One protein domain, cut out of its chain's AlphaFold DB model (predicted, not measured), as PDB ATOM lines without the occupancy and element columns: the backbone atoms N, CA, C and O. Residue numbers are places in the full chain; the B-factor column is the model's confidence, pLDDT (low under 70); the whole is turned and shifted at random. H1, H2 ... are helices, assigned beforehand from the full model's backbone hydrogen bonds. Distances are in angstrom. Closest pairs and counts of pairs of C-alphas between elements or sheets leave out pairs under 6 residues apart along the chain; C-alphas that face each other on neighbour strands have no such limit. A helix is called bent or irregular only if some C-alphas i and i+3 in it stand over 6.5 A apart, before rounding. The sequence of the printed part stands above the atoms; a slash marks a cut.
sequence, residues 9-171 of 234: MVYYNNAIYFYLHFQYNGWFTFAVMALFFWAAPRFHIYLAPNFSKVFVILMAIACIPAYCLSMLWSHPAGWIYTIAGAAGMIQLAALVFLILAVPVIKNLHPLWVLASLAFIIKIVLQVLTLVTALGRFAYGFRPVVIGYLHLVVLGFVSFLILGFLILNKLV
ATOM      1  N   MET A   9     127.611 117.710 218.943       70.19
ATOM      2  CA  MET A   9     126.339 117.400 218.272       70.19
ATOM      3  C   MET A   9     125.469 118.642 218.037       70.19
ATOM      4  O   MET A   9     124.743 118.706 217.047       70.19
ATOM      5  N   VAL A  10     125.540 119.645 218.923       78.81
ATOM      6  CA  VAL A  10     124.726 120.868 218.805       78.81
ATOM      7  C   VAL A  10     125.242 121.755 217.676       78.81
ATOM      8  O   VAL A  10     124.458 122.181 216.830       78.81
ATOM      9  N   TYR A  11     126.556 121.986 217.615       81.12
ATOM     10  CA  TYR A  11     127.171 122.773 216.544       81.12
ATOM     11  C   TYR A  11     127.026 122.092 215.182       81.12
ATOM     12  O   TYR A  11     126.684 122.756 214.205       81.12
ATOM     13  N   TYR A  12     127.193 120.768 215.131       84.94
ATOM     14  CA  TYR A  12     126.975 119.983 213.918       84.94
ATOM     15  C   TYR A  12     125.531 120.097 213.400       84.94
ATOM     16  O   TYR A  12     125.312 120.437 212.236       84.94
ATOM     17  N   ASN A  13     124.533 119.902 214.268       82.88
ATOM     18  CA  ASN A  13     123.125 120.046 213.884       82.88
ATOM     19  C   ASN A  13     122.795 121.485 213.472       82.88
ATOM     20  O   ASN A  13     122.090 121.695 212.488       82.88
ATOM     21  N   ASN A  14     123.338 122.484 214.171       85.81
ATOM     22  CA  ASN A  14     123.151 123.886 213.806       85.81
ATOM     23  C   ASN A  14     123.747 124.209 212.433       85.81
ATOM     24  O   ASN A  14     123.126 124.964 211.687       85.81
ATOM     25  N   ALA A  15     124.883 123.614 212.060       87.56
ATOM     26  CA  ALA A  15     125.457 123.753 210.723       87.56
ATOM     27  C   ALA A  15     124.567 123.113 209.641       87.56
ATOM     28  O   ALA A  15     124.354 123.707 208.584       87.56
ATOM     29  N   ILE A  16     123.971 121.947 209.919       86.88
ATOM     30  CA  ILE A  16     122.982 121.327 209.022       86.88
ATOM     31  C   ILE A  16     121.753 122.231 208.869       86.88
ATOM     32  O   ILE A  16     121.318 122.493 207.747       86.88
ATOM     33  N   TYR A  17     121.208 122.749 209.973       88.06
ATOM     34  CA  TYR A  17     120.072 123.669 209.936       88.06
ATOM     35  C   TYR A  17     120.407 124.991 209.247       88.06
ATOM     36  O   TYR A  17     119.546 125.544 208.570       88.06
ATOM     37  N   PHE A  18     121.645 125.478 209.365       90.31
ATOM     38  CA  PHE A  18     122.128 126.645 208.631       90.31
ATOM     39  C   PHE A  18     122.075 126.385 207.128       90.31
ATOM     40  O   PHE A  18     121.435 127.139 206.394       90.31
ATOM     41  N   TYR A  19     122.689 125.284 206.681       91.19
ATOM     42  CA  TYR A  19     122.686 124.888 205.277       91.19
ATOM     43  C   TYR A  19     121.258 124.745 204.740       91.19
ATOM     44  O   TYR A  19     120.909 125.379 203.745       91.19
ATOM     45  N   LEU A  20     120.412 123.978 205.433       89.44
ATOM     46  CA  LEU A  20     119.019 123.762 205.045       89.44
ATOM     47  C   LEU A  20     118.250 125.085 204.971       89.44
ATOM     48  O   LEU A  20     117.611 125.365 203.959       89.44
ATOM     49  N   HIS A  21     118.345 125.929 206.002       92.25
ATOM     50  CA  HIS A  21     117.656 127.217 206.048       92.25
ATOM     51  C   HIS A  21     118.012 128.090 204.843       92.25
ATOM     52  O   HIS A  21     117.123 128.511 204.105       92.25
ATOM     53  N   PHE A  22     119.298 128.320 204.579       93.62
ATOM     54  CA  PHE A  22     119.707 129.144 203.439       93.62
ATOM     55  C   PHE A  22     119.440 128.480 202.085       93.62
ATOM     56  O   PHE A  22     119.232 129.187 201.100       93.62
ATOM     57  N   GLN A  23     119.366 127.151 202.024       92.44
ATOM     58  CA  GLN A  23     118.999 126.430 200.812       92.44
ATOM     59  C   GLN A  23     117.523 126.645 200.448       92.44
ATOM     60  O   GLN A  23     117.231 127.132 199.355       92.44
ATOM     61  N   TYR A  24     116.582 126.310 201.339       90.12
ATOM     62  CA  TYR A  24     115.159 126.340 200.987       90.12
ATOM     63  C   TYR A  24     114.470 127.680 201.299       90.12
ATOM     64  O   TYR A  24     113.597 128.093 200.532       90.12
ATOM     65  N   ASN A  25     114.840 128.393 202.373       89.94
ATOM     66  CA  ASN A  25     114.306 129.735 202.670       89.94
ATOM     67  C   ASN A  25     115.021 130.837 201.899       89.94
ATOM     68  O   ASN A  25     114.382 131.822 201.543       89.94
ATOM     69  N   GLY A  26     116.312 130.656 201.629       91.62
ATOM     70  CA  GLY A  26     117.091 131.560 200.795       91.62
ATOM     71  C   GLY A  26     116.985 131.174 199.324       91.62
ATOM     72  O   GLY A  26     116.044 131.559 198.630       91.62
ATOM     73  N   TRP A  27     117.963 130.403 198.855       92.19
ATOM     74  CA  TRP A  27     118.214 130.136 197.441       92.19
ATOM     75  C   TRP A  27     116.963 129.707 196.666       92.19
ATOM     76  O   TRP A  27     116.573 130.389 195.719       92.19
ATOM     77  N   PHE A  28     116.285 128.631 197.082       93.19
ATOM     78  CA  PHE A  28     115.117 128.134 196.351       93.19
ATOM     79  C   PHE A  28     113.967 129.132 196.347       93.19
ATOM     80  O   PHE A  28     113.411 129.388 195.284       93.19
ATOM     81  N   THR A  29     113.631 129.720 197.500       92.69
ATOM     82  CA  THR A  29     112.504 130.658 197.600       92.69
ATOM     83  C   THR A  29     112.737 131.897 196.742       92.69
ATOM     84  O   THR A  29     111.854 132.259 195.968       92.69
ATOM     85  N   PHE A  30     113.918 132.517 196.806       93.94
ATOM     86  CA  PHE A  30     114.209 133.685 195.974       93.94
ATOM     87  C   PHE A  30     114.268 133.338 194.486       93.94
ATOM     88  O   PHE A  30     113.722 134.089 193.680       93.94
ATOM     89  N   ALA A  31     114.853 132.197 194.112       93.56
ATOM     90  CA  ALA A  31     114.938 131.776 192.715       93.56
ATOM     91  C   ALA A  31     113.552 131.558 192.088       93.56
ATOM     92  O   ALA A  31     113.258 132.108 191.026       93.56
ATOM     93  N   VAL A  32     112.668 130.800 192.750       93.06
ATOM     94  CA  VAL A  32     111.322 130.535 192.212       93.06
ATOM     95  C   VAL A  32     110.419 131.765 192.264       93.06
ATOM     96  O   VAL A  32     109.608 131.951 191.360       93.06
ATOM     97  N   MET A  33     110.578 132.642 193.262       91.00
ATOM     98  CA  MET A  33     109.839 133.908 193.313       91.00
ATOM     99  C   MET A  33     110.295 134.873 192.217       91.00
ATOM    100  O   MET A  33     109.458 135.503 191.574       91.00
ATOM    101  N   ALA A  34     111.598 134.958 191.940       91.38
ATOM    102  CA  ALA A  34     112.111 135.737 190.815       91.38
ATOM    103  C   ALA A  34     111.545 135.221 189.482       91.38
ATOM    104  O   ALA A  34     111.098 136.009 188.647       91.38
ATOM    105  N   LEU A  35     111.488 133.896 189.321       90.44
ATOM    106  CA  LEU A  35     110.893 133.250 188.155       90.44
ATOM    107  C   LEU A  35     109.397 133.575 188.017       90.44
ATOM    108  O   LEU A  35     108.932 133.895 186.923       90.44
ATOM    109  N   PHE A  36     108.655 133.540 189.128       88.62
ATOM    110  CA  PHE A  36     107.242 133.906 189.176       88.62
ATOM    111  C   PHE A  36     107.020 135.366 188.767       88.62
ATOM    112  O   PHE A  36     106.225 135.626 187.865       88.62
ATOM    113  N   PHE A  37     107.754 136.315 189.355       88.12
ATOM    114  CA  PHE A  37     107.612 137.737 189.024       88.12
ATOM    115  C   PHE A  37     108.022 138.064 187.587       88.12
ATOM    116  O   PHE A  37     107.433 138.948 186.971       88.12
ATOM    117  N   TRP A  38     108.992 137.342 187.022       88.00
ATOM    118  CA  TRP A  38     109.355 137.481 185.613       88.00
ATOM    119  C   TRP A  38     108.281 136.922 184.670       88.00
ATOM    120  O   TRP A  38     108.013 137.498 183.613       88.00
ATOM    121  N   ALA A  39     107.656 135.799 185.038       85.88
ATOM    122  CA  ALA A  39     106.649 135.139 184.214       85.88
ATOM    123  C   ALA A  39     105.284 135.837 184.287       85.88
ATOM    124  O   ALA A  39     104.600 135.939 183.274       85.88
ATOM    125  N   ALA A  40     104.894 136.342 185.456       83.38
ATOM    126  CA  ALA A  40     103.566 136.887 185.721       83.38
ATOM    127  C   ALA A  40     103.082 137.950 184.701       83.38
ATOM    128  O   ALA A  40     101.986 137.767 184.161       83.38
ATOM    129  N   PRO A  41     103.874 138.973 184.314       81.50
ATOM    130  CA  PRO A  41     103.448 139.952 183.308       81.50
ATOM    131  C   PRO A  41     103.149 139.339 181.933       81.50
ATOM    132  O   PRO A  41     102.285 139.826 181.210       81.50
ATOM    133  N   ARG A  42     103.832 138.244 181.569       79.75
ATOM    134  CA  ARG A  42     103.657 137.551 180.278       79.75
ATOM    135  C   ARG A  42     102.346 136.775 180.193       79.75
ATOM    136  O   ARG A  42     101.888 136.479 179.097       79.75
ATOM    137  N   PHE A  43     101.743 136.468 181.339       75.00
ATOM    138  CA  PHE A  43     100.464 135.765 181.447       75.00
ATOM    139  C   PHE A  43      99.335 136.695 181.901       75.00
ATOM    140  O   PHE A  43      98.363 136.243 182.497       75.00
ATOM    141  N   HIS A  44      99.462 137.995 181.609       73.62
ATOM    142  CA  HIS A  44      98.468 139.025 181.925       73.62
ATOM    143  C   HIS A  44      98.159 139.168 183.427       73.62
ATOM    144  O   HIS A  44      97.081 139.632 183.800       73.62
ATOM    145  N   ILE A  45      99.109 138.807 184.296       76.50
ATOM    146  CA  ILE A  45      99.024 139.086 185.731       76.50
ATOM    147  C   ILE A  45      99.687 140.437 185.981       76.50
ATOM    148  O   ILE A  45     100.908 140.584 185.887       76.50
ATOM    149  N   TYR A  46      98.864 141.428 186.308       75.31
ATOM    150  CA  TYR A  46      99.328 142.762 186.665       75.31
ATOM    151  C   TYR A  46      99.832 142.762 188.105       75.31
ATOM    152  O   TYR A  46      99.052 142.708 189.054       75.31
ATOM    153  N   LEU A  47     101.153 142.817 188.250       80.44
ATOM    154  CA  LEU A  47     101.825 142.975 189.533       80.44
ATOM    155  C   LEU A  47     101.958 144.454 189.872       80.44
ATOM    156  O   LEU A  47     102.438 145.236 189.052       80.44
ATOM    157  N   ALA A  48     101.615 144.831 191.100       82.75
ATOM    158  CA  ALA A  48     101.943 146.157 191.602       82.75
ATOM    159  C   ALA A  48     103.462 146.227 191.885       82.75
ATOM    160  O   ALA A  48     103.947 145.549 192.803       82.75
ATOM    161  N   PRO A  49     104.244 147.024 191.129       79.62
ATOM    162  CA  PRO A  49     105.706 146.981 191.197       79.62
ATOM    163  C   PRO A  49     106.245 147.454 192.551       79.62
ATOM    164  O   PRO A  49     107.246 146.924 193.029       79.62
ATOM    165  N   ASN A  50     105.567 148.403 193.199       86.50
ATOM    166  CA  ASN A  50     105.974 148.916 194.506       86.50
ATOM    167  C   ASN A  50     105.808 147.849 195.599       86.50
ATOM    168  O   ASN A  50     106.756 147.580 196.333       86.50
ATOM    169  N   PHE A  51     104.655 147.173 195.659       87.19
ATOM    170  CA  PHE A  51     104.411 146.116 196.647       87.19
ATOM    171  C   PHE A  51     105.286 144.878 196.411       87.19
ATOM    172  O   PHE A  51     105.824 144.322 197.366       87.19
ATOM    173  N   SER A  52     105.520 144.503 195.149       85.88
ATOM    174  CA  SER A  52     106.400 143.375 194.804       85.88
ATOM    175  C   SER A  52     107.849 143.622 195.245       85.88
ATOM    176  O   SER A  52     108.491 142.731 195.798       85.88
ATOM    177  N   LYS A  53     108.366 144.847 195.057       88.81
ATOM    178  CA  LYS A  53     109.707 145.235 195.533       88.81
ATOM    179  C   LYS A  53     109.803 145.184 197.055       88.81
ATOM    180  O   LYS A  53     110.762 144.624 197.580       88.81
ATOM    181  N   VAL A  54     108.806 145.734 197.754       91.25
ATOM    182  CA  VAL A  54     108.759 145.714 199.224       91.25
ATOM    183  C   VAL A  54     108.744 144.277 199.744       91.25
ATOM    184  O   VAL A  54     109.532 143.955 200.627       91.25
ATOM    185  N   PHE A  55     107.940 143.389 199.151       92.56
ATOM    186  CA  PHE A  55     107.927 141.965 199.497       92.56
ATOM    187  C   PHE A  55     109.322 141.330 199.417       92.56
ATOM    188  O   PHE A  55     109.772 140.710 200.381       92.56
ATOM    189  N   VAL A  56     110.025 141.503 198.290       91.88
ATOM    190  CA  VAL A  56     111.355 140.905 198.083       91.88
ATOM    191  C   VAL A  56     112.366 141.443 199.094       91.88
ATOM    192  O   VAL A  56     113.128 140.661 199.663       91.88
ATOM    193  N   ILE A  57     112.351 142.752 199.359       93.00
ATOM    194  CA  ILE A  57     113.256 143.387 200.326       93.00
ATOM    195  C   ILE A  57     112.985 142.869 201.741       93.00
ATOM    196  O   ILE A  57     113.921 142.467 202.429       93.00
ATOM    197  N   LEU A  58     111.719 142.824 202.167       93.25
ATOM    198  CA  LEU A  58     111.358 142.325 203.495       93.25
ATOM    199  C   LEU A  58     111.728 140.849 203.661       93.25
ATOM    200  O   LEU A  58     112.292 140.480 204.687       93.25
ATOM    201  N   MET A  59     111.490 140.018 202.642       93.31
ATOM    202  CA  MET A  59     111.922 138.618 202.660       93.31
ATOM    203  C   MET A  59     113.444 138.488 202.751       93.31
ATOM    204  O   MET A  59     113.929 137.641 203.496       93.31
ATOM    205  N   ALA A  60     114.207 139.313 202.026       93.12
ATOM    206  CA  ALA A  60     115.671 139.287 202.054       93.12
ATOM    207  C   ALA A  60     116.219 139.692 203.428       93.12
ATOM    208  O   ALA A  60     117.044 138.974 203.996       93.12
ATOM    209  N   ILE A  61     115.699 140.788 203.990       93.44
ATOM    210  CA  ILE A  61     116.059 141.262 205.331       93.44
ATOM    211  C   ILE A  61     115.684 140.220 206.384       93.44
ATOM    212  O   ILE A  61     116.466 139.983 207.296       93.44
ATOM    213  N   ALA A  62     114.524 139.569 206.256       93.56
ATOM    214  CA  ALA A  62     114.088 138.553 207.204       93.56
ATOM    215  C   ALA A  62     114.847 137.229 207.069       93.56
ATOM    216  O   ALA A  62     115.005 136.527 208.061       93.56
ATOM    217  N   CYS A  63     115.331 136.866 205.878       92.38
ATOM    218  CA  CYS A  63     115.933 135.555 205.626       92.38
ATOM    219  C   CYS A  63     117.150 135.280 206.517       92.38
ATOM    220  O   CYS A  63     117.293 134.168 207.020       92.38
ATOM    221  N   ILE A  64     118.014 136.273 206.731       91.62
ATOM    222  CA  ILE A  64     119.216 136.129 207.565       91.62
ATOM    223  C   ILE A  64     118.848 135.891 209.046       91.62
ATOM    224  O   ILE A  64     119.190 134.830 209.570       91.62
ATOM    225  N   PRO A  65     118.115 136.795 209.730       91.56
ATOM    226  CA  PRO A  65     117.728 136.599 211.125       91.56
ATOM    227  C   PRO A  65     116.736 135.443 211.305       91.56
ATOM    228  O   PRO A  65     116.668 134.861 212.384       91.56
ATOM    229  N   ALA A  66     116.012 135.033 210.257       91.44
ATOM    230  CA  ALA A  66     115.118 133.883 210.329       91.44
ATOM    231  C   ALA A  66     115.852 132.556 210.584       91.44
ATOM    232  O   ALA A  66     115.215 131.581 210.983       91.44
ATOM    233  N   TYR A  67     117.178 132.500 210.417       90.38
ATOM    234  CA  TYR A  67     117.957 131.332 210.828       90.38
ATOM    235  C   TYR A  67     117.830 131.067 212.337       90.38
ATOM    236  O   TYR A  67     117.795 129.910 212.755       90.38
ATOM    237  N   CYS A  68     117.640 132.112 213.151       88.81
ATOM    238  CA  CYS A  68     117.389 131.974 214.584       88.81
ATOM    239  C   CYS A  68     116.144 131.126 214.886       88.81
ATOM    240  O   CYS A  68     116.133 130.436 215.902       88.81
ATOM    241  N   LEU A  69     115.139 131.088 213.996       84.62
ATOM    242  CA  LEU A  69     114.008 130.166 214.154       84.62
ATOM    243  C   LEU A  69     114.464 128.708 214.056       84.62
ATOM    244  O   LEU A  69     114.024 127.869 214.831       84.62
ATOM    245  N   SER A  70     115.402 128.398 213.164       84.94
ATOM    246  CA  SER A  70     115.945 127.043 213.022       84.94
ATOM    247  C   SER A  70     116.870 126.635 214.175       84.94
ATOM    248  O   SER A  70     117.204 125.461 214.276       84.94
ATOM    249  N   MET A  71     117.263 127.563 215.055       83.88
ATOM    250  CA  MET A  71     118.045 127.290 216.271       83.88
ATOM    251  C   MET A  71     117.179 127.074 217.525       83.88
ATOM    252  O   MET A  71     117.704 126.669 218.560       83.88
ATOM    253  N   LEU A  72     115.862 127.318 217.466       83.88
ATOM    254  CA  LEU A  72     114.965 127.246 218.635       83.88
ATOM    255  C   LEU A  72     114.943 125.860 219.307       83.88
ATOM    256  O   LEU A  72     114.622 125.759 220.493       83.88
ATOM    257  N   TRP A  73     115.313 124.805 218.572       80.25
ATOM    258  CA  TRP A  73     115.384 123.427 219.063       80.25
ATOM    259  C   TRP A  73     116.381 123.235 220.215       80.25
ATOM    260  O   TRP A  73     116.155 122.383 221.070       80.25
ATOM    261  N   SER A  74     117.471 124.011 220.260       79.00
ATOM    262  CA  SER A  74     118.548 123.836 221.244       79.00
ATOM    263  C   SER A  74     118.352 124.668 222.516       79.00
ATOM    264  O   SER A  74     119.311 124.853 223.261       79.00
ATOM    265  N   HIS A  75     117.151 125.216 222.741       80.06
ATOM    266  CA  HIS A  75     116.846 126.154 223.832       80.06
ATOM    267  C   HIS A  75     117.899 127.271 223.992       80.06
ATOM    268  O   HIS A  75     118.546 127.377 225.035       80.06
ATOM    269  N   PRO A  76     118.105 128.093 222.945       81.12
ATOM    270  CA  PRO A  76     119.119 129.142 222.947       81.12
ATOM    271  C   PRO A  76     118.809 130.276 223.944       81.12
ATOM    272  O   PRO A  76     117.728 130.358 224.522       81.12
ATOM    273  N   ALA A  77     119.759 131.194 224.132       86.44
ATOM    274  CA  ALA A  77     119.565 132.370 224.981       86.44
ATOM    275  C   ALA A  77     118.372 133.238 224.522       86.44
ATOM    276  O   ALA A  77     118.051 133.302 223.335       86.44
ATOM    277  N   GLY A  78     117.739 133.958 225.457       85.19
ATOM    278  CA  GLY A  78     116.498 134.711 225.206       85.19
ATOM    279  C   GLY A  78     116.569 135.740 224.069       85.19
ATOM    280  O   GLY A  78     115.572 135.976 223.394       85.19
ATOM    281  N   TRP A  79     117.750 136.294 223.782       88.69
ATOM    282  CA  TRP A  79     117.944 137.211 222.654       88.69
ATOM    283  C   TRP A  79     117.784 136.526 221.283       88.69
ATOM    284  O   TRP A  79     117.389 137.167 220.315       88.69
ATOM    285  N   ILE A  80     118.026 135.214 221.179       88.06
ATOM    286  CA  ILE A  80     117.791 134.457 219.939       88.06
ATOM    287  C   ILE A  80     116.284 134.309 219.701       88.06
ATOM    288  O   ILE A  80     115.833 134.429 218.563       88.06
ATOM    289  N   TYR A  81     115.491 134.133 220.765       87.25
ATOM    290  CA  TYR A  81     114.028 134.099 220.674       87.25
ATOM    291  C   TYR A  81     113.446 135.437 220.195       87.25
ATOM    292  O   TYR A  81     112.518 135.434 219.387       87.25
ATOM    293  N   THR A  82     113.989 136.579 220.634       88.69
ATOM    294  CA  THR A  82     113.503 137.897 220.188       88.69
ATOM    295  C   THR A  82     113.836 138.167 218.722       88.69
ATOM    296  O   THR A  82     112.964 138.622 217.982       88.69
ATOM    297  N   ILE A  83     115.048 137.821 218.268       92.44
ATOM    298  CA  ILE A  83     115.433 137.924 216.849       92.44
ATOM    299  C   ILE A  83     114.575 136.993 215.986       92.44
ATOM    300  O   ILE A  83     114.080 137.406 214.938       92.44
ATOM    301  N   ALA A  84     114.354 135.758 216.444       90.31
ATOM    302  CA  ALA A  84     113.491 134.793 215.776       90.31
ATOM    303  C   ALA A  84     112.048 135.313 215.647       90.31
ATOM    304  O   ALA A  84     111.463 135.265 214.565       90.31
ATOM    305  N   GLY A  85     111.491 135.879 216.721       90.38
ATOM    306  CA  GLY A  85     110.169 136.503 216.702       90.38
ATOM    307  C   GLY A  85     110.090 137.669 215.716       90.38
ATOM    308  O   GLY A  85     109.200 137.700 214.868       90.38
ATOM    309  N   ALA A  86     111.057 138.589 215.764       93.19
ATOM    310  CA  ALA A  86     111.116 139.726 214.850       93.19
ATOM    311  C   ALA A  86     111.203 139.279 213.381       93.19
ATOM    312  O   ALA A  86     110.454 139.774 212.540       93.19
ATOM    313  N   ALA A  87     112.054 138.297 213.072       93.69
ATOM    314  CA  ALA A  87     112.182 137.750 211.726       93.69
ATOM    315  C   ALA A  87     110.874 137.113 211.231       93.69
ATOM    316  O   ALA A  87     110.451 137.395 210.110       93.69
ATOM    317  N   GLY A  88     110.198 136.321 212.071       91.50
ATOM    318  CA  GLY A  88     108.894 135.736 211.746       91.50
ATOM    319  C   GLY A  88     107.820 136.795 211.468       91.50
ATOM    320  O   GLY A  88     107.068 136.682 210.501       91.50
ATOM    321  N   MET A  89     107.793 137.878 212.248       93.12
ATOM    322  CA  MET A  89     106.865 138.993 212.023       93.12
ATOM    323  C   MET A  89     107.156 139.746 210.720       93.12
ATOM    324  O   MET A  89     106.223 140.102 210.001       93.12
ATOM    325  N   ILE A  90     108.432 139.949 210.368       94.19
ATOM    326  CA  ILE A  90     108.804 140.558 209.081       94.19
ATOM    327  C   ILE A  90     108.383 139.651 207.915       94.19
ATOM    328  O   ILE A  90     107.876 140.154 206.913       94.19
ATOM    329  N   GLN A  91     108.518 138.325 208.041       93.06
ATOM    330  CA  GLN A  91     108.035 137.377 207.027       93.06
ATOM    331  C   GLN A  91     106.509 137.429 206.858       93.06
ATOM    332  O   GLN A  91     106.020 137.406 205.727       93.06
ATOM    333  N   LEU A  92     105.746 137.552 207.951       93.06
ATOM    334  CA  LEU A  92     104.292 137.750 207.882       93.06
ATOM    335  C   LEU A  92     103.925 139.079 207.221       93.06
ATOM    336  O   LEU A  92     103.040 139.114 206.370       93.06
ATOM    337  N   ALA A  93     104.622 140.163 207.566       92.50
ATOM    338  CA  ALA A  93     104.420 141.453 206.918       92.50
ATOM    339  C   ALA A  93     104.715 141.365 205.412       92.50
ATOM    340  O   ALA A  93     103.922 141.837 204.598       92.50
ATOM    341  N   ALA A  94     105.804 140.693 205.026       92.69
ATOM    342  CA  ALA A  94     106.125 140.438 203.627       92.69
ATOM    343  C   ALA A  94     104.982 139.683 202.925       92.69
ATOM    344  O   ALA A  94     104.578 140.065 201.828       92.69
ATOM    345  N   LEU A  95     104.397 138.672 203.572       91.56
ATOM    346  CA  LEU A  95     103.273 137.925 203.012       91.56
ATOM    347  C   LEU A  95     102.061 138.819 202.698       91.56
ATOM    348  O   LEU A  95     101.450 138.665 201.642       91.56
ATOM    349  N   VAL A  96     101.749 139.793 203.558       89.56
ATOM    350  CA  VAL A  96     100.688 140.781 203.288       89.56
ATOM    351  C   VAL A  96     101.003 141.580 202.022       89.56
ATOM    352  O   VAL A  96     100.142 141.726 201.156       89.56
ATOM    353  N   PHE A  97     102.247 142.035 201.856       88.75
ATOM    354  CA  PHE A  97     102.666 142.743 200.643       88.75
ATOM    355  C   PHE A  97     102.611 141.873 199.383       88.75
ATOM    356  O   PHE A  97     102.303 142.396 198.316       88.75
ATOM    357  N   LEU A  98     102.848 140.562 199.489       87.44
ATOM    358  CA  LEU A  98     102.673 139.635 198.367       87.44
ATOM    359  C   LEU A  98     101.202 139.545 197.932       87.44
ATOM    360  O   LEU A  98     100.918 139.578 196.738       87.44
ATOM    361  N   ILE A  99     100.270 139.477 198.888       85.69
ATOM    362  CA  ILE A  99      98.826 139.449 198.604       85.69
ATOM    363  C   ILE A  99      98.396 140.760 197.931       85.69
ATOM    364  O   ILE A  99      97.710 140.738 196.912       85.69
ATOM    365  N   LEU A 100      98.860 141.903 198.445       85.00
ATOM    366  CA  LEU A 100      98.592 143.218 197.852       85.00
ATOM    367  C   LEU A 100      99.252 143.403 196.476       85.00
ATOM    368  O   LEU A 100      98.761 144.172 195.649       85.00
ATOM    369  N   ALA A 101     100.360 142.707 196.211       82.44
ATOM    370  CA  ALA A 101     101.057 142.767 194.932       82.44
ATOM    371  C   ALA A 101     100.293 142.082 193.789       82.44
ATOM    372  O   ALA A 101     100.535 142.433 192.632       82.44
ATOM    373  N   VAL A 102      99.372 141.155 194.092       79.69
ATOM    374  CA  VAL A 102      98.570 140.404 193.112       79.69
ATOM    375  C   VAL A 102      97.080 140.761 193.270       79.69
ATOM    376  O   VAL A 102      96.288 139.946 193.742       79.69
ATOM    377  N   PRO A 103      96.659 141.980 192.876       66.50
ATOM    378  CA  PRO A 103      95.305 142.480 193.130       66.50
ATOM    379  C   PRO A 103      94.212 141.741 192.343       66.50
ATOM    380  O   PRO A 103      93.044 141.788 192.723       66.50
ATOM    381  N   VAL A 104      94.560 141.070 191.237       68.19
ATOM    382  CA  VAL A 104      93.597 140.379 190.368       68.19
ATOM    383  C   VAL A 104      94.071 138.958 190.072       68.19
ATOM    384  O   VAL A 104      95.019 138.742 189.322       68.19
ATOM    385  N   ILE A 105      93.346 137.980 190.616       66.12
ATOM    386  CA  ILE A 105      93.564 136.541 190.406       66.12
ATOM    387  C   ILE A 105      92.678 136.062 189.243       66.12
ATOM    388  O   ILE A 105      91.818 135.199 189.405       66.12
ATOM    389  N   LYS A 106      92.817 136.656 188.053       63.53
ATOM    390  CA  LYS A 106      92.116 136.164 186.853       63.53
ATOM    391  C   LYS A 106      93.048 135.250 186.062       63.53
ATOM    392  O   LYS A 106      94.176 135.626 185.775       63.53
ATOM    393  N   ASN A 107      92.561 134.058 185.709       66.19
ATOM    394  CA  ASN A 107      93.256 133.069 184.870       66.19
ATOM    395  C   ASN A 107      94.591 132.535 185.428       66.19
ATOM    396  O   ASN A 107      95.452 132.090 184.667       66.19
ATOM    397  N   LEU A 108      94.766 132.539 186.753       74.56
ATOM    398  CA  LEU A 108      95.948 131.955 187.385       74.56
ATOM    399  C   LEU A 108      95.975 130.434 187.191       74.56
ATOM    400  O   LEU A 108      94.994 129.737 187.451       74.56
ATOM    401  N   HIS A 109      97.118 129.916 186.742       81.31
ATOM    402  CA  HIS A 109      97.303 128.479 186.574       81.31
ATOM    403  C   HIS A 109      97.172 127.773 187.939       81.31
ATOM    404  O   HIS A 109      97.759 128.249 188.917       81.31
ATOM    405  N   PRO A 110      96.467 126.628 188.039       84.56
ATOM    406  CA  PRO A 110      96.192 125.967 189.320       84.56
ATOM    407  C   PRO A 110      97.459 125.644 190.120       84.56
ATOM    408  O   PRO A 110      97.466 125.767 191.339       84.56
ATOM    409  N   LEU A 111      98.565 125.317 189.442       86.56
ATOM    410  CA  LEU A 111      99.861 125.094 190.097       86.56
ATOM    411  C   LEU A 111     100.388 126.325 190.839       86.56
ATOM    412  O   LEU A 111     100.968 126.183 191.907       86.56
ATOM    413  N   TRP A 112     100.197 127.527 190.295       85.44
ATOM    414  CA  TRP A 112     100.646 128.755 190.951       85.44
ATOM    415  C   TRP A 112      99.773 129.091 192.159       85.44
ATOM    416  O   TRP A 112     100.289 129.573 193.161       85.44
ATOM    417  N   VAL A 113      98.478 128.768 192.109       87.81
ATOM    418  CA  VAL A 113      97.586 128.885 193.274       87.81
ATOM    419  C   VAL A 113      98.008 127.912 194.375       87.81
ATOM    420  O   VAL A 113      98.186 128.327 195.518       87.81
ATOM    421  N   LEU A 114      98.233 126.640 194.031       89.38
ATOM    422  CA  LEU A 114      98.693 125.625 194.982       89.38
ATOM    423  C   LEU A 114     100.061 125.975 195.577       89.38
ATOM    424  O   LEU A 114     100.254 125.827 196.780       89.38
ATOM    425  N   ALA A 115     100.988 126.493 194.769       91.12
ATOM    426  CA  ALA A 115     102.295 126.908 195.259       91.12
ATOM    427  C   ALA A 115     102.215 128.125 196.190       91.12
ATOM    428  O   ALA A 115     102.870 128.139 197.230       91.12
ATOM    429  N   SER A 116     101.387 129.122 195.867       89.44
ATOM    430  CA  SER A 116     101.133 130.262 196.756       89.44
ATOM    431  C   SER A 116     100.505 129.815 198.076       89.44
ATOM    432  O   SER A 116     100.906 130.293 199.135       89.44
ATOM    433  N   LEU A 117      99.576 128.854 198.036       91.19
ATOM    434  CA  LEU A 117      99.004 128.257 199.241       91.19
ATOM    435  C   LEU A 117     100.076 127.537 200.071       91.19
ATOM    436  O   LEU A 117     100.176 127.780 201.271       91.19
ATOM    437  N   ALA A 118     100.923 126.716 199.445       92.62
ATOM    438  CA  ALA A 118     102.038 126.049 200.120       92.62
ATOM    439  C   ALA A 118     103.027 127.057 200.733       92.62
ATOM    440  O   ALA A 118     103.515 126.844 201.841       92.62
ATOM    441  N   PHE A 119     103.278 128.186 200.062       92.69
ATOM    442  CA  PHE A 119     104.108 129.269 200.588       92.69
ATOM    443  C   PHE A 119     103.477 129.961 201.805       92.69
ATOM    444  O   PHE A 119     104.168 130.204 202.793       92.69
ATOM    445  N   ILE A 120     102.169 130.234 201.781       92.38
ATOM    446  CA  ILE A 120     101.444 130.781 202.940       92.38
ATOM    447  C   ILE A 120     101.543 129.810 204.120       92.38
ATOM    448  O   ILE A 120     101.955 130.210 205.210       92.38
ATOM    449  N   ILE A 121     101.225 128.530 203.894       91.81
ATOM    450  CA  ILE A 121     101.289 127.492 204.932       91.81
ATOM    451  C   ILE A 121     102.714 127.392 205.488       91.81
ATOM    452  O   ILE A 121     102.888 127.353 206.703       91.81
ATOM    453  N   LYS A 122     103.740 127.434 204.631       92.69
ATOM    454  CA  LYS A 122     105.151 127.452 205.038       92.69
ATOM    455  C   LYS A 122     105.451 128.578 206.033       92.69
ATOM    456  O   LYS A 122     106.053 128.306 207.071       92.69
ATOM    457  N   ILE A 123     105.068 129.821 205.726       91.56
ATOM    458  CA  ILE A 123     105.338 130.972 206.607       91.56
ATOM    459  C   ILE A 123     104.556 130.844 207.920       91.56
ATOM    460  O   ILE A 123     105.118 131.066 208.989       91.56
ATOM    461  N   VAL A 124     103.291 130.420 207.860       91.44
ATOM    462  CA  VAL A 124     102.468 130.199 209.060       91.44
ATOM    463  C   VAL A 124     103.083 129.126 209.960       91.44
ATOM    464  O   VAL A 124     103.260 129.368 211.151       91.44
ATOM    465  N   LEU A 125     103.471 127.974 209.406       89.19
ATOM    466  CA  LEU A 125     104.127 126.900 210.160       89.19
ATOM    467  C   LEU A 125     105.449 127.366 210.777       89.19
ATOM    468  O   LEU A 125     105.725 127.046 211.929       89.19
ATOM    469  N   GLN A 126     106.233 128.158 210.043       88.94
ATOM    470  CA  GLN A 126     107.486 128.720 210.538       88.94
ATOM    471  C   GLN A 126     107.264 129.690 211.710       88.94
ATOM    472  O   GLN A 126     108.041 129.695 212.654       88.94
ATOM    473  N   VAL A 127     106.191 130.482 211.711       88.56
ATOM    474  CA  VAL A 127     105.855 131.335 212.863       88.56
ATOM    475  C   VAL A 127     105.308 130.512 214.028       88.56
ATOM    476  O   VAL A 127     105.630 130.793 215.180       88.56
ATOM    477  N   LEU A 128     104.526 129.463 213.759       87.62
ATOM    478  CA  LEU A 128     103.969 128.596 214.801       87.62
ATOM    479  C   LEU A 128     105.047 127.893 215.640       87.62
ATOM    480  O   LEU A 128     104.796 127.609 216.810       87.62
ATOM    481  N   THR A 129     106.261 127.678 215.117       85.06
ATOM    482  CA  THR A 129     107.369 127.122 215.917       85.06
ATOM    483  C   THR A 129     107.861 128.063 217.022       85.06
ATOM    484  O   THR A 129     108.560 127.608 217.926       85.06
ATOM    485  N   LEU A 130     107.486 129.350 216.998       84.00
ATOM    486  CA  LEU A 130     107.747 130.288 218.098       84.00
ATOM    487  C   LEU A 130     106.899 129.974 219.339       84.00
ATOM    488  O   LEU A 130     107.302 130.294 220.457       84.00
ATOM    489  N   VAL A 131     105.740 129.327 219.168       83.12
ATOM    490  CA  VAL A 131     104.912 128.876 220.290       83.12
ATOM    491  C   VAL A 131     105.620 127.702 220.957       83.12
ATOM    492  O   VAL A 131     105.761 126.635 220.365       83.12
ATOM    493  N   THR A 132     106.055 127.876 222.206       74.44
ATOM    494  CA  THR A 132     106.933 126.929 222.922       74.44
ATOM    495  C   THR A 132     106.424 125.483 222.932       74.44
ATOM    496  O   THR A 132     107.223 124.558 222.781       74.44
ATOM    497  N   ALA A 133     105.111 125.271 223.059       76.81
ATOM    498  CA  ALA A 133     104.500 123.941 223.001       76.81
ATOM    499  C   ALA A 133     104.609 123.299 221.604       76.81
ATOM    500  O   ALA A 133     104.993 122.135 221.486       76.81
ATOM    501  N   LEU A 134     104.321 124.066 220.546       76.19
ATOM    502  CA  LEU A 134     104.375 123.590 219.161       76.19
ATOM    503  C   LEU A 134     105.816 123.419 218.677       76.19
ATOM    504  O   LEU A 134     106.114 122.432 218.013       76.19
ATOM    505  N   GLY A 135     106.724 124.318 219.060       77.69
ATOM    506  CA  GLY A 135     108.149 124.203 218.761       77.69
ATOM    507  C   GLY A 135     108.752 122.922 219.340       77.69
ATOM    508  O   GLY A 135     109.396 122.166 218.617       77.69
ATOM    509  N   ARG A 136     108.482 122.604 220.617       78.56
ATOM    510  CA  ARG A 136     108.958 121.351 221.238       78.56
ATOM    511  C   ARG A 136     108.477 120.111 220.489       78.56
ATOM    512  O   ARG A 136     109.259 119.185 220.297       78.56
ATOM    513  N   PHE A 137     107.225 120.105 220.036       78.94
ATOM    514  CA  PHE A 137     106.698 119.008 219.231       78.94
ATOM    515  C   PHE A 137     107.346 118.942 217.840       78.94
ATOM    516  O   PHE A 137     107.814 117.881 217.428       78.94
ATOM    517  N   ALA A 138     107.438 120.079 217.145       77.56
ATOM    518  CA  ALA A 138     107.978 120.161 215.793       77.56
ATOM    519  C   ALA A 138     109.448 119.728 215.714       77.56
ATOM    520  O   ALA A 138     109.831 119.029 214.777       77.56
ATOM    521  N   TYR A 139     110.267 120.093 216.706       75.25
ATOM    522  CA  TYR A 139     111.670 119.674 216.767       75.25
ATOM    523  C   TYR A 139     111.861 118.294 217.409       75.25
ATOM    524  O   TYR A 139     112.821 117.597 217.084       75.25
ATOM    525  N   GLY A 140     110.954 117.879 218.298       74.31
ATOM    526  CA  GLY A 140     110.999 116.573 218.954       74.31
ATOM    527  C   GLY A 140     110.609 115.415 218.034       74.31
ATOM    528  O   GLY A 140     111.122 114.306 218.193       74.31
ATOM    529  N   PHE A 141     109.747 115.661 217.041       79.44
ATOM    530  CA  PHE A 141     109.257 114.634 216.125       79.44
ATOM    531  C   PHE A 141     109.743 114.868 214.690       79.44
ATOM    532  O   PHE A 141     109.194 115.676 213.941       79.44
ATOM    533  N   ARG A 142     110.767 114.106 214.277       79.81
ATOM    534  CA  ARG A 142     111.397 114.219 212.944       79.81
ATOM    535  C   ARG A 142     110.402 114.232 211.768       79.81
ATOM    536  O   ARG A 142     110.625 115.033 210.861       79.81
ATOM    537  N   PRO A 143     109.318 113.425 211.750       83.75
ATOM    538  CA  PRO A 143     108.340 113.473 210.662       83.75
ATOM    539  C   PRO A 143     107.683 114.839 210.434       83.75
ATOM    540  O   PRO A 143     107.345 115.135 209.294       83.75
ATOM    541  N   VAL A 144     107.577 115.706 211.453       84.75
ATOM    542  CA  VAL A 144     107.053 117.077 211.278       84.75
ATOM    543  C   VAL A 144     107.969 117.890 210.372       84.75
ATOM    544  O   VAL A 144     107.513 118.511 209.412       84.75
ATOM    545  N   VAL A 145     109.277 117.851 210.641       85.00
ATOM    546  CA  VAL A 145     110.282 118.540 209.820       85.00
ATOM    547  C   VAL A 145     110.304 117.959 208.406       85.00
ATOM    548  O   VAL A 145     110.416 118.705 207.438       85.00
ATOM    549  N   ILE A 146     110.146 116.637 208.271       86.00
ATOM    550  CA  ILE A 146     110.070 115.971 206.964       86.00
ATOM    551  C   ILE A 146     108.842 116.458 206.182       86.00
ATOM    552  O   ILE A 146     109.003 116.834 205.024       86.00
ATOM    553  N   GLY A 147     107.655 116.507 206.798       88.81
ATOM    554  CA  GLY A 147     106.440 117.067 206.192       88.81
ATOM    555  C   GLY A 147     106.645 118.501 205.722       88.81
ATOM    556  O   GLY A 147     106.479 118.802 204.545       88.81
ATOM    557  N   TYR A 148     107.163 119.360 206.602       89.31
ATOM    558  CA  TYR A 148     107.481 120.742 206.250       89.31
ATOM    559  C   TYR A 148     108.428 120.848 205.042       89.31
ATOM    560  O   TYR A 148     108.188 121.640 204.130       89.31
ATOM    561  N   LEU A 149     109.488 120.034 204.985       89.75
ATOM    562  CA  LEU A 149     110.407 120.030 203.842       89.75
ATOM    563  C   LEU A 149     109.723 119.569 202.546       89.75
ATOM    564  O   LEU A 149     109.991 120.149 201.492       89.75
ATOM    565  N   HIS A 150     108.827 118.579 202.603       91.69
ATOM    566  CA  HIS A 150     108.062 118.136 201.432       91.69
ATOM    567  C   HIS A 150     107.113 119.230 200.941       91.69
ATOM    568  O   HIS A 150     107.112 119.530 199.746       91.69
ATOM    569  N   LEU A 151     106.405 119.912 201.842       92.25
ATOM    570  CA  LEU A 151     105.572 121.059 201.498       92.25
ATOM    571  C   LEU A 151     106.372 122.145 200.760       92.25
ATOM    572  O   LEU A 151     105.923 122.667 199.739       92.25
ATOM    573  N   VAL A 152     107.576 122.475 201.240       92.69
ATOM    574  CA  VAL A 152     108.410 123.515 200.619       92.69
ATOM    575  C   VAL A 152     108.978 123.063 199.272       92.69
ATOM    576  O   VAL A 152     108.910 123.807 198.294       92.69
ATOM    577  N   VAL A 153     109.545 121.861 199.189       92.56
ATOM    578  CA  VAL A 153     110.241 121.403 197.976       92.56
ATOM    579  C   VAL A 153     109.258 120.914 196.907       92.56
ATOM    580  O   VAL A 153     109.359 121.305 195.741       92.56
ATOM    581  N   LEU A 154     108.286 120.082 197.276       91.81
ATOM    582  CA  LEU A 154     107.292 119.548 196.340       91.81
ATOM    583  C   LEU A 154     106.137 120.531 196.141       91.81
ATOM    584  O   LEU A 154     105.826 120.892 195.008       91.81
ATOM    585  N   GLY A 155     105.527 120.998 197.231       90.50
ATOM    586  CA  GLY A 155     104.327 121.836 197.167       90.50
ATOM    587  C   GLY A 155     104.588 123.257 196.667       90.50
ATOM    588  O   GLY A 155     103.787 123.804 195.918       90.50
ATOM    589  N   PHE A 156     105.711 123.869 197.039       92.50
ATOM    590  CA  PHE A 156     106.020 125.241 196.635       92.50
ATOM    591  C   PHE A 156     106.985 125.299 195.441       92.50
ATOM    592  O   PHE A 156     106.609 125.776 194.367       92.50
ATOM    593  N   VAL A 157     108.209 124.782 195.588       93.69
ATOM    594  CA  VAL A 157     109.258 124.904 194.559       93.69
ATOM    595  C   VAL A 157     108.875 124.154 193.280       93.69
ATOM    596  O   VAL A 157     108.885 124.740 192.195       93.69
ATOM    597  N   SER A 158     108.491 122.880 193.390       92.75
ATOM    598  CA  SER A 158     108.203 122.050 192.213       92.75
ATOM    599  C   SER A 158     106.954 122.520 191.463       92.75
ATOM    600  O   SER A 158     106.977 122.581 190.236       92.75
ATOM    601  N   PHE A 159     105.885 122.921 192.161       92.81
ATOM    602  CA  PHE A 159     104.689 123.471 191.511       92.81
ATOM    603  C   PHE A 159     104.954 124.798 190.788       92.81
ATOM    604  O   PHE A 159     104.457 124.975 189.673       92.81
ATOM    605  N   LEU A 160     105.766 125.703 191.352       91.88
ATOM    606  CA  LEU A 160     106.146 126.937 190.654       91.88
ATOM    607  C   LEU A 160     106.964 126.657 189.393       91.88
ATOM    608  O   LEU A 160     106.639 127.195 188.333       91.88
ATOM    609  N   ILE A 161     107.979 125.793 189.490       92.00
ATOM    610  CA  ILE A 161     108.824 125.422 188.348       92.00
ATOM    611  C   ILE A 161     107.988 124.723 187.273       92.00
ATOM    612  O   ILE A 161     108.046 125.101 186.106       92.00
ATOM    613  N   LEU A 162     107.165 123.741 187.645       90.69
ATOM    614  CA  LEU A 162     106.322 123.021 186.691       90.69
ATOM    615  C   LEU A 162     105.310 123.959 186.021       90.69
ATOM    616  O   LEU A 162     105.133 123.909 184.805       90.69
ATOM    617  N   GLY A 163     104.690 124.858 186.793       88.69
ATOM    618  CA  GLY A 163     103.800 125.886 186.260       88.69
ATOM    619  C   GLY A 163     104.518 126.788 185.263       88.69
ATOM    620  O   GLY A 163     104.009 127.014 184.169       88.69
ATOM    621  N   PHE A 164     105.736 127.224 185.588       89.12
ATOM    622  CA  PHE A 164     106.572 128.004 184.681       89.12
ATOM    623  C   PHE A 164     106.888 127.260 183.373       89.12
ATOM    624  O   PHE A 164     106.760 127.840 182.293       89.12
ATOM    625  N   LEU A 165     107.279 125.985 183.448       89.44
ATOM    626  CA  LEU A 165     107.619 125.175 182.273       89.44
ATOM    627  C   LEU A 165     106.415 124.969 181.342       89.44
ATOM    628  O   LEU A 165     106.554 125.080 180.122       89.44
ATOM    629  N   ILE A 166     105.237 124.694 181.908       86.31
ATOM    630  CA  ILE A 166     103.994 124.505 181.147       86.31
ATOM    631  C   ILE A 166     103.577 125.814 180.474       86.31
ATOM    632  O   ILE A 166     103.255 125.832 179.286       86.31
ATOM    633  N   LEU A 167     103.620 126.921 181.213       84.31
ATOM    634  CA  LEU A 167     103.202 128.228 180.719       84.31
ATOM    635  C   LEU A 167     104.118 128.755 179.600       84.31
ATOM    636  O   LEU A 167     103.629 129.314 178.621       84.31
ATOM    637  N   ASN A 168     105.427 128.489 179.668       84.81
ATOM    638  CA  ASN A 168     106.371 128.795 178.584       84.81
ATOM    639  C   ASN A 168     106.377 127.749 177.450       84.81
ATOM    640  O   ASN A 168     107.234 127.812 176.573       84.81
ATOM    641  N   LYS A 169     105.439 126.787 177.449       82.81
ATOM    642  CA  LYS A 169     105.323 125.709 176.448       82.81
ATOM    643  C   LYS A 169     106.580 124.833 176.306       82.81
ATOM    644  O   LYS A 169     106.730 124.142 175.302       82.81
ATOM    645  N   LEU A 170     107.454 124.815 177.315       82.12
ATOM    646  CA  LEU A 170     108.648 123.960 177.353       82.12
ATOM    647  C   LEU A 170     108.276 122.493 177.606       82.12
ATOM    648  O   LEU A 170     108.986 121.581 177.193       82.12
ATOM    649  N   VAL A 171     107.138 122.268 178.267       81.00
ATOM    650  CA  VAL A 171     106.542 120.949 178.485       81.00
ATOM    651  C   VAL A 171     105.082 120.999 178.041       81.00
ATOM    652  O   VAL A 171     104.332 121.878 178.467       81.00
TER     653      VAL A 171
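Overview. This is residues 9 to 171 of the 234 residues of an uncharacterized protein of [Flexibacter] sp. ATCC 35208 (UniProt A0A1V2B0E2). Look for an elongated bundle of five helices, H1, H2, H4, H5 and H7, that run nearly side by side, up and down, each against the one before it in the chain; their contacts go round in a ring from H1 through H2, H4 and H5 to H7 and back to H1. At the end where H1 begins, the tiny H3 sits between H1 and H4, and the short H6 turns across to make a corner with H7. The ring is uneven: H5 and H7 meet over many residues, while H2 reaches H1 only with its last residues. You have 163 printed residues with seven named helices, H1 to H7 in chain order, and no named strand; the class is all helix. The whole is compact, with a radius of gyration of the C-alphas of 16.4 A, and spans 48 by 31 by 23 A.

Along the chain. Find C-alpha 9 at (126.339, 117.400, 218.272); from there H1, residues 9 to 43, runs 48.6 A. H1 is only just irregular, with C-alphas 38 and 41 at 6.8 A. Next come H2, residues 49 to 63, 21.1 A long, and H3, residues 67 to 70. H4, residues 78 to 101, starts at C-alpha 78 (116.498, 134.711, 225.206) and runs 34.9 A. H5 holds residues 110 to 128 over 26.8 A, and H6 residues 132 to 140. H7, residues 142 to 167, runs 36.1 A to C-alpha 167 at (103.202, 128.228, 180.719).

Arrangement. Start with H1 and H2, a helical hairpin at a shallow tilt of 9 degrees; residues 22 to 26 of H1 touch H2, closest at the C-alphas of Gly 26 and Cys 63, 6.4 A. H2 touches H4, opposite ways at 19 degrees, a shallow tilt, with C-alphas 55 and 94 closest at 4.8 A. H3 touches H1, closest at C-alphas 17 and 70, 6.2 A, and H4, closest at C-alphas 69 and 84, 4.9 A. H4 and H5 form a helical hairpin at a shallow tilt of 25 degrees; residues 85 to 95 of H4 touch H5, with C-alphas 88 and 127 closest at 5.5 A. H5 touches H7, opposite ways at a shallow tilt of 29 degrees, with C-alphas 115 and 156 closest at 4.3 A. H7 touches H1 with residues 152 to 164, the same way at a shallow tilt of 23 degrees; C-alphas 32 and 157 are closest at 6.4 A. H6 and H7 only just touch, with 3 pairs of C-alphas within 8 A, and only at the corner; C-alphas 138 and 144 are closest at 5.5 A. H1 and H4 are apart, as are H1 and H5. Every O i to N i+4 pair is within hydrogen-bond range in H2, H4, H5 and H6; H1 has 27 of 31 and H7 19 of 22, and H3 is too short for such a pair.

Size, cuts and confidence. The C-alphas of Ala 77 and Lys 169, the two farthest apart, are 51.0 A apart. The printed part has no cut, and no link is long. Look at residues 103 to 107, in the short link from H4 to H5, for the pLDDT values under 70; the mean of the printed part is 86.6.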